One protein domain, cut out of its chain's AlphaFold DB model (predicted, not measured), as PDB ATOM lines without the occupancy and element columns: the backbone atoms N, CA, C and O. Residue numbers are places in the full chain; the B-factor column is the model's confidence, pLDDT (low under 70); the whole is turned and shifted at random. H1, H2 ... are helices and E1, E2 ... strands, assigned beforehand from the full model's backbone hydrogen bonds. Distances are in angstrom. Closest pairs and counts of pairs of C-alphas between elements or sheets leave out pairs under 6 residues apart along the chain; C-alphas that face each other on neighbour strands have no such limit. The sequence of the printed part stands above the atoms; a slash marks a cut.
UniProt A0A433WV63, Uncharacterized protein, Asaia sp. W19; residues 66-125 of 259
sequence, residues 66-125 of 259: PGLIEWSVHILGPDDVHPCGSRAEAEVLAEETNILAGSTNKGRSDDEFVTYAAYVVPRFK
ATOM      1  N   PRO A  66     251.239 191.756 215.075       64.06
ATOM      2  CA  PRO A  66     251.976 192.652 215.958       64.06
ATOM      3  C   PRO A  66     253.480 192.344 215.907       64.06
ATOM      4  O   PRO A  66     253.895 191.195 216.043       64.06
ATOM      5  N   GLY A  67     254.296 193.384 215.705       65.12
ATOM      6  CA  GLY A  67     255.762 193.306 215.718       65.12
ATOM      7  C   GLY A  67     256.444 192.999 214.378       65.12
ATOM      8  O   GLY A  67     257.668 193.083 214.314       65.12
ATOM      9  N   LEU A  68     255.699 192.684 213.309       61.12
ATOM     10  CA  LEU A  68     256.292 192.442 211.982       61.12
ATOM     11  C   LEU A  68     256.410 193.728 211.145       61.12
ATOM     12  O   LEU A  68     257.336 193.875 210.346       61.12
ATOM     13  N   ILE A  69     255.479 194.661 211.347       63.91
ATOM     14  CA  ILE A  69     255.364 195.901 210.582       63.91
ATOM     15  C   ILE A  69     255.424 197.082 211.549       63.91
ATOM     16  O   ILE A  69     254.576 197.225 212.428       63.91
ATOM     17  N   GLU A  70     256.436 197.929 211.381       73.56
ATOM     18  CA  GLU A  70     256.459 199.266 211.964       73.56
ATOM     19  C   GLU A  70     255.677 200.193 211.035       73.56
ATOM     20  O   GLU A  70     255.950 200.254 209.839       73.56
ATOM     21  N   TRP A  71     254.683 200.895 211.559       77.56
ATOM     22  CA  TRP A  71     253.933 201.858 210.766       77.56
ATOM     23  C   TRP A  71     254.627 203.209 210.844       77.56
ATOM     24  O   TRP A  71     255.221 203.546 211.861       77.56
ATOM     25  N   SER A  72     254.596 203.977 209.764       78.00
ATOM     26  CA  SER A  72     255.135 205.333 209.775       78.00
ATOM     27  C   SER A  72     254.282 206.264 208.940       78.00
ATOM     28  O   SER A  72     253.682 205.833 207.954       78.00
ATOM     29  N   VAL A  73     254.233 207.528 209.339       79.62
ATOM     30  CA  VAL A  73     253.646 208.601 208.544       79.62
ATOM     31  C   VAL A  73     254.771 209.292 207.801       79.62
ATOM     32  O   VAL A  73     255.685 209.836 208.420       79.62
ATOM     33  N   HIS A  74     254.715 209.240 206.476       74.44
ATOM     34  CA  HIS A  74     255.621 210.004 205.634       74.44
ATOM     35  C   HIS A  74     254.956 211.323 205.275       74.44
ATOM     36  O   HIS A  74     253.913 211.320 204.625       74.44
ATOM     37  N   ILE A  75     255.543 212.427 205.721       76.88
ATOM     38  CA  ILE A  75     255.077 213.775 205.422       76.88
ATOM     39  C   ILE A  75     255.852 214.242 204.190       76.88
ATOM     40  O   ILE A  75     257.077 214.264 204.225       76.88
ATOM     41  N   LEU A  76     255.165 214.598 203.096       59.19
ATOM     42  CA  LEU A  76     255.808 215.158 201.895       59.19
ATOM     43  C   LEU A  76     256.451 216.528 202.202       59.19
ATOM     44  O   LEU A  76     255.873 217.592 201.998       59.19
ATOM     45  N   GLY A  77     257.667 216.448 202.716       61.66
ATOM     46  CA  GLY A  77     258.681 217.462 202.964       61.66
ATOM     47  C   GLY A  77     260.034 216.738 202.924       61.66
ATOM     48  O   GLY A  77     260.043 215.510 202.819       61.66
ATOM     49  N   PRO A  78     261.176 217.442 202.930       43.56
ATOM     50  CA  PRO A  78     262.428 216.831 202.503       43.56
ATOM     51  C   PRO A  78     262.849 215.548 203.232       43.56
ATOM     52  O   PRO A  78     263.474 214.753 202.553       43.56
ATOM     53  N   ASP A  79     262.487 215.271 204.496       54.09
ATOM     54  CA  ASP A  79     262.964 214.052 205.190       54.09
ATOM     55  C   ASP A  79     262.118 213.576 206.408       54.09
ATOM     56  O   ASP A  79     262.615 212.832 207.257       54.09
ATOM     57  N   ASP A  80     260.840 213.950 206.541       75.12
ATOM     58  CA  ASP A  80     260.080 213.673 207.777       75.12
ATOM     59  C   ASP A  80     259.289 212.349 207.723       75.12
ATOM     60  O   ASP A  80     258.151 212.264 207.246       75.12
ATOM     61  N   VAL A  81     259.906 211.282 208.251       76.19
ATOM     62  CA  VAL A  81     259.250 209.992 208.530       76.19
ATOM     63  C   VAL A  81     259.046 209.836 210.036       76.19
ATOM     64  O   VAL A  81     260.012 209.666 210.783       76.19
ATOM     65  N   HIS A  82     257.791 209.805 210.479       78.00
ATOM     66  CA  HIS A  82     257.447 209.630 211.890       78.00
ATOM     67  C   HIS A  82     257.028 208.180 212.166       78.00
ATOM     68  O   HIS A  82     256.042 207.727 211.583       78.00
ATOM     69  N   PRO A  83     257.749 207.424 213.014       79.75
ATOM     70  CA  PRO A  83     257.345 206.073 213.388       79.75
ATOM     71  C   PRO A  83     256.101 206.105 214.287       79.75
ATOM     72  O   PRO A  83     255.957 206.983 215.135       79.75
ATOM     73  N   CYS A  84     255.234 205.111 214.127       80.12
ATOM     74  CA  CYS A  84     254.002 204.917 214.884       80.12
ATOM     75  C   CYS A  84     253.962 203.486 215.433       80.12
ATOM     76  O   CYS A  84     254.379 202.531 214.768       80.12
ATOM     77  N   GLY A  85     253.430 203.318 216.643       77.88
ATOM     78  CA  GLY A  85     253.299 202.013 217.288       77.88
ATOM     79  C   GLY A  85     252.227 201.125 216.652       77.88
ATOM     80  O   GLY A  85     252.227 199.913 216.864       77.88
ATOM     81  N   SER A  86     251.316 201.701 215.861       80.69
ATOM     82  CA  SER A  86     250.251 200.968 215.171       80.69
ATOM     83  C   SER A  86     249.784 201.657 213.886       80.69
ATOM     84  O   SER A  86     250.030 202.843 213.672       80.69
ATOM     85  N   ARG A  87     249.048 200.911 213.050       79.69
ATOM     86  CA  ARG A  87     248.382 201.449 211.856       79.69
ATOM     87  C   ARG A  87     247.385 202.547 212.207       79.69
ATOM     88  O   ARG A  87     247.394 203.589 211.570       79.69
ATOM     89  N   ALA A  88     246.555 202.310 213.223       81.75
ATOM     90  CA  ALA A  88     245.531 203.258 213.654       81.75
ATOM     91  C   ALA A  88     246.155 204.584 214.116       81.75
ATOM     92  O   ALA A  88     245.671 205.651 213.763       81.75
ATOM     93  N   GLU A  89     247.270 204.518 214.848       82.25
ATOM     94  CA  GLU A  89     248.033 205.705 215.243       82.25
ATOM     95  C   GLU A  89     248.611 206.447 214.027       82.25
ATOM     96  O   GLU A  89     248.521 207.670 213.964       82.25
ATOM     97  N   ALA A  90     249.140 205.722 213.034       83.00
ATOM     98  CA  ALA A  90     249.639 206.326 211.800       83.00
ATOM     99  C   ALA A  90     248.521 206.974 210.962       83.00
ATOM    100  O   ALA A  90     248.722 208.045 210.399       83.00
ATOM    101  N   GLU A  91     247.341 206.353 210.882       84.81
ATOM    102  CA  GLU A  91     246.179 206.908 210.176       84.81
ATOM    103  C   GLU A  91     245.688 208.201 210.845       84.81
ATOM    104  O   GLU A  91     245.498 209.201 210.152       84.81
ATOM    105  N   VAL A  92     245.579 208.220 212.180       86.81
ATOM    106  CA  VAL A  92     245.219 209.427 212.946       86.81
ATOM    107  C   VAL A  92     246.251 210.534 212.738       86.81
ATOM    108  O   VAL A  92     245.887 211.655 212.389       86.81
ATOM    109  N   LEU A  93     247.544 210.225 212.877       83.50
ATOM    110  CA  LEU A  93     248.610 211.213 212.703       83.50
ATOM    111  C   LEU A  93     248.658 211.762 211.266       83.50
ATOM    112  O   LEU A  93     248.904 212.953 211.062       83.50
ATOM    113  N   ALA A  94     248.394 210.923 210.260       82.81
ATOM    114  CA  ALA A  94     248.307 211.362 208.872       82.81
ATOM    115  C   ALA A  94     247.115 212.304 208.641       82.81
ATOM    116  O   ALA A  94     247.269 213.339 207.990       82.81
ATOM    117  N   GLU A  95     245.944 211.988 209.195       85.44
ATOM    118  CA  GLU A  95     244.762 212.850 209.121       85.44
ATOM    119  C   GLU A  95     244.998 214.200 209.813       85.44
ATOM    120  O   GLU A  95     244.777 215.246 209.200       85.44
ATOM    121  N   GLU A  96     245.533 214.196 211.037       85.19
ATOM    122  CA  GLU A  96     245.880 215.414 211.778       85.19
ATOM    123  C   GLU A  96     246.864 216.293 210.998       85.19
ATOM    124  O   GLU A  96     246.664 217.507 210.875       85.19
ATOM    125  N   THR A  97     247.891 215.680 210.403       82.38
ATOM    126  CA  THR A  97     248.885 216.382 209.579       82.38
ATOM    127  C   THR A  97     248.244 217.001 208.339       82.38
ATOM    128  O   THR A  97     248.506 218.162 208.020       82.38
ATOM    129  N   ASN A  98     247.364 216.266 207.656       79.25
ATOM    130  CA  ASN A  98     246.665 216.759 206.468       79.25
ATOM    131  C   ASN A  98     245.697 217.912 206.812       79.25
ATOM    132  O   ASN A  98     245.608 218.888 206.062       79.25
ATOM    133  N   ILE A  99     245.011 217.851 207.961       82.12
ATOM    134  CA  ILE A  99     244.153 218.940 208.460       82.12
ATOM    135  C   ILE A  99     244.988 220.194 208.753       82.12
ATOM    136  O   ILE A  99     244.630 221.297 208.321       82.12
ATOM    137  N   LEU A 100     246.114 220.031 209.454       80.00
ATOM    138  CA  LEU A 100     247.044 221.120 209.756       80.00
ATOM    139  C   LEU A 100     247.563 221.768 208.470       80.00
ATOM    140  O   LEU A 100     247.459 222.989 208.333       80.00
ATOM    141  N   ALA A 101     248.005 220.961 207.503       75.25
ATOM    142  CA  ALA A 101     248.480 221.422 206.202       75.25
ATOM    143  C   ALA A 101     247.421 222.251 205.456       75.25
ATOM    144  O   ALA A 101     247.709 223.350 204.967       75.25
ATOM    145  N   GLY A 102     246.172 221.770 205.427       75.38
ATOM    146  CA  GLY A 102     245.047 222.490 204.830       75.38
ATOM    147  C   GLY A 102     244.778 223.842 205.500       75.38
ATOM    148  O   GLY A 102     244.469 224.821 204.819       75.38
ATOM    149  N   SER A 103     244.954 223.929 206.822       75.81
ATOM    150  CA  SER A 103     244.792 225.187 207.560       75.81
ATOM    151  C   SER A 103     245.921 226.191 207.285       75.81
ATOM    152  O   SER A 103     245.647 227.379 207.103       75.81
ATOM    153  N   THR A 104     247.171 225.725 207.175       70.81
ATOM    154  CA  THR A 104     248.349 226.565 206.898       70.81
ATOM    155  C   THR A 104     248.414 227.079 205.464       70.81
ATOM    156  O   THR A 104     249.015 228.124 205.219       70.81
ATOM    157  N   ASN A 105     247.768 226.383 204.526       66.31
ATOM    158  CA  ASN A 105     247.722 226.772 203.115       66.31
ATOM    159  C   ASN A 105     246.614 227.797 202.804       66.31
ATOM    160  O   ASN A 105     246.531 228.312 201.689       66.31
ATOM    161  N   LYS A 106     245.763 228.140 203.780       70.62
ATOM    162  CA  LYS A 106     244.667 229.092 203.583       70.62
ATOM    163  C   LYS A 106     245.209 230.509 203.339       70.62
ATOM    164  O   LYS A 106     245.642 231.181 204.269       70.62
ATOM    165  N   GLY A 107     245.128 230.973 202.090       71.06
ATOM    166  CA  GLY A 107     245.545 232.318 201.671       71.06
ATOM    167  C   GLY A 107     246.904 232.395 200.968       71.06
ATOM    168  O   GLY A 107     247.348 233.503 200.677       71.06
ATOM    169  N   ARG A 108     247.549 231.256 200.685       70.25
ATOM    170  CA  ARG A 108     248.748 231.187 199.835       70.25
ATOM    171  C   ARG A 108     248.363 230.968 198.370       70.25
ATOM    172  O   ARG A 108     247.334 230.356 198.094       70.25
ATOM    173  N   SER A 109     249.153 231.509 197.444       68.81
ATOM    174  CA  SER A 109     248.982 231.293 195.999       68.81
ATOM    175  C   SER A 109     249.414 229.885 195.590       68.81
ATOM    176  O   SER A 109     250.253 229.300 196.268       68.81
ATOM    177  N   ASP A 110     248.901 229.381 194.461       59.72
ATOM    178  CA  ASP A 110     249.182 228.034 193.917       59.72
ATOM    179  C   ASP A 110     250.689 227.695 193.825       59.72
ATOM    180  O   ASP A 110     251.075 226.547 194.035       59.72
ATOM    181  N   ASP A 111     251.549 228.703 193.651       54.84
ATOM    182  CA  ASP A 111     253.012 228.562 193.583       54.84
ATOM    183  C   ASP A 111     253.724 228.440 194.957       54.84
ATOM    184  O   ASP A 111     254.924 228.175 195.010       54.84
ATOM    185  N   GLU A 112     253.014 228.619 196.080       55.66
ATOM    186  CA  GLU A 112     253.543 228.539 197.462       55.66
ATOM    187  C   GLU A 112     252.967 227.359 198.271       55.66
ATOM    188  O   GLU A 112     253.180 227.257 199.489       55.66
ATOM    189  N   PHE A 113     252.216 226.465 197.622       53.19
ATOM    190  CA  PHE A 113     251.684 225.280 198.284       53.19
ATOM    191  C   PHE A 113     252.815 224.318 198.624       53.19
ATOM    192  O   PHE A 113     253.440 223.719 197.752       53.19
ATOM    193  N   VAL A 114     253.020 224.094 199.920       53.66
ATOM    194  CA  VAL A 114     253.714 222.891 200.367       53.66
ATOM    195  C   VAL A 114     252.655 221.801 200.453       53.66
ATOM    196  O   VAL A 114     251.786 221.816 201.331       53.66
ATOM    197  N   THR A 115     252.655 220.901 199.472       51.84
ATOM    198  CA  THR A 115     251.774 219.734 199.471       51.84
ATOM    199  C   THR A 115     252.293 218.730 200.493       51.84
ATOM    200  O   THR A 115     253.008 217.798 200.148       51.84
ATOM    201  N   TYR A 116     251.926 218.905 201.758       54.94
ATOM    202  CA  TYR A 116     252.083 217.849 202.747       54.94
ATOM    203  C   TYR A 116     250.965 216.829 202.517       54.94
ATOM    204  O   TYR A 116     249.836 217.040 202.950       54.94
ATOM    205  N   ALA A 117     251.249 215.752 201.786       58.12
ATOM    206  CA  ALA A 117     250.437 214.546 201.880       58.12
ATOM    207  C   ALA A 117     251.118 213.626 202.884       58.12
ATOM    208  O   ALA A 117     252.246 213.184 202.662       58.12
ATOM    209  N   ALA A 118     250.437 213.381 203.995       66.31
ATOM    210  CA  ALA A 118     250.834 212.379 204.958       66.31
ATOM    211  C   ALA A 118     250.226 211.028 204.555       66.31
ATOM    212  O   ALA A 118     249.007 210.928 204.393       66.31
ATOM    213  N   TYR A 119     251.052 209.998 204.367       66.94
ATOM    214  CA  TYR A 119     250.573 208.644 204.072       66.94
ATOM    215  C   TYR A 119     251.260 207.585 204.925       66.94
ATOM    216  O   TYR A 119     252.423 207.705 205.314       66.94
ATOM    217  N   VAL A 120     250.492 206.538 205.214       66.44
ATOM    218  CA  VAL A 120     250.882 205.436 206.085       66.44
ATOM    219  C   VAL A 120     251.719 204.428 205.295       66.44
ATOM    220  O   VAL A 120     251.245 203.858 204.312       66.44
ATOM    221  N   VAL A 121     252.959 204.191 205.725       64.81
ATOM    222  CA  VAL A 121     253.885 203.246 205.083       64.81
ATOM    223  C   VAL A 121     254.257 202.125 206.058       64.81
ATOM    224  O   VAL A 121     254.753 202.424 207.151       64.81
ATOM    225  N   PRO A 122     254.073 200.843 205.683       60.81
ATOM    226  CA  PRO A 122     254.603 199.722 206.447       60.81
ATOM    227  C   PRO A 122     256.129 199.619 206.268       60.81
ATOM    228  O   PRO A 122     256.638 199.568 205.148       60.81
ATOM    229  N   ARG A 123     256.874 199.551 207.374       61.12
ATOM    230  CA  ARG A 123     258.315 199.270 207.429       61.12
ATOM    231  C   ARG A 123     258.552 197.879 208.012       61.12
ATOM    232  O   ARG A 123     258.235 197.604 209.167       61.12
ATOM    233  N   PHE A 124     259.175 197.007 207.226       57.81
ATOM    234  CA  PHE A 124     259.615 195.687 207.677       57.81
ATOM    235  C   PHE A 124     260.951 195.824 208.422       57.81
ATOM    236  O   PHE A 124     262.022 195.851 207.814       57.81
ATOM    237  N   LYS A 125     260.895 195.980 209.751       53.00
ATOM    238  CA  LYS A 125     262.084 196.185 210.605       53.00
ATOM    239  C   LYS A 125     262.908 194.903 210.786       53.00
ATOM    240  O   LYS A 125     264.134 194.939 210.720       53.00
TER     241      LYS A 125
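This is residues 66 to 125 of the 259 residues of an uncharacterized protein of Asaia sp. W19 (UniProt A0A433WV63). One long helix, H1, lies lengthwise over one face of a small three-stranded sheet whose other face is bare, making two layers. Residues 106 to 112 stick out at one end as a free loop and add to the length of the rod. The printed part has 60 residues, with E1, E2, H1 and E3 in that order. The sheet order is E2, E1, E3, antiparallel throughout, and the class is mixed, helices and strands. The whole is loose, with a radius of gyration of the C-alphas of 13.1 A and spans of 43 by 20 by 10 A.

Start at E1, residues 70 to 75, the inner strand, and turn through a tight link into E2, residues 81 to 84, an edge strand; the two form a hairpin. Look there for N 73 and O 82, 2.9 A apart and within hydrogen-bond range. The other edge strand is E3, residues 118 to 123, antiparallel to E1, with N 123 and O 70 within hydrogen-bond range at 2.7 A. The sheet is only just strongly twisted, with C-alphas up to 4.0 A off its best plane. H1, residues 87 to 104, is on the sheet at a height of 7.6 A, over E1 and along the strands, at 7 degrees to E1 on the local plane. Its closest C-alphas to E3 are Ala 94 to Ala 118, 4.8 A. In H1 every O i to N i+4 pair is within hydrogen-bond range. E2, H1 and E3 form a split strand-helix-strand unit, two strands running the same way with E1 between them, and its crossover is right-handed.

Find C-alpha 70 at (256.459, 199.266, 211.964), from which E1 runs 16.0 A to residue 75. E2 spans 9.7 A. H1 starts at C-alpha 87, (248.382, 201.449, 211.856), and covers 25.6 A. E3 covers 15.3 A to C-alpha 123 at (258.315, 199.270, 207.429).

The C-alphas of Pro 66 and Ser 109 are the two farthest apart, 43.6 A. The printed part has no cut, and H1 to E3 is a long link of 13 residues. Mean pLDDT of the printed part is 70.4; residues 66 to 69, 76 to 79, 105 and 109 to 125 are under 70.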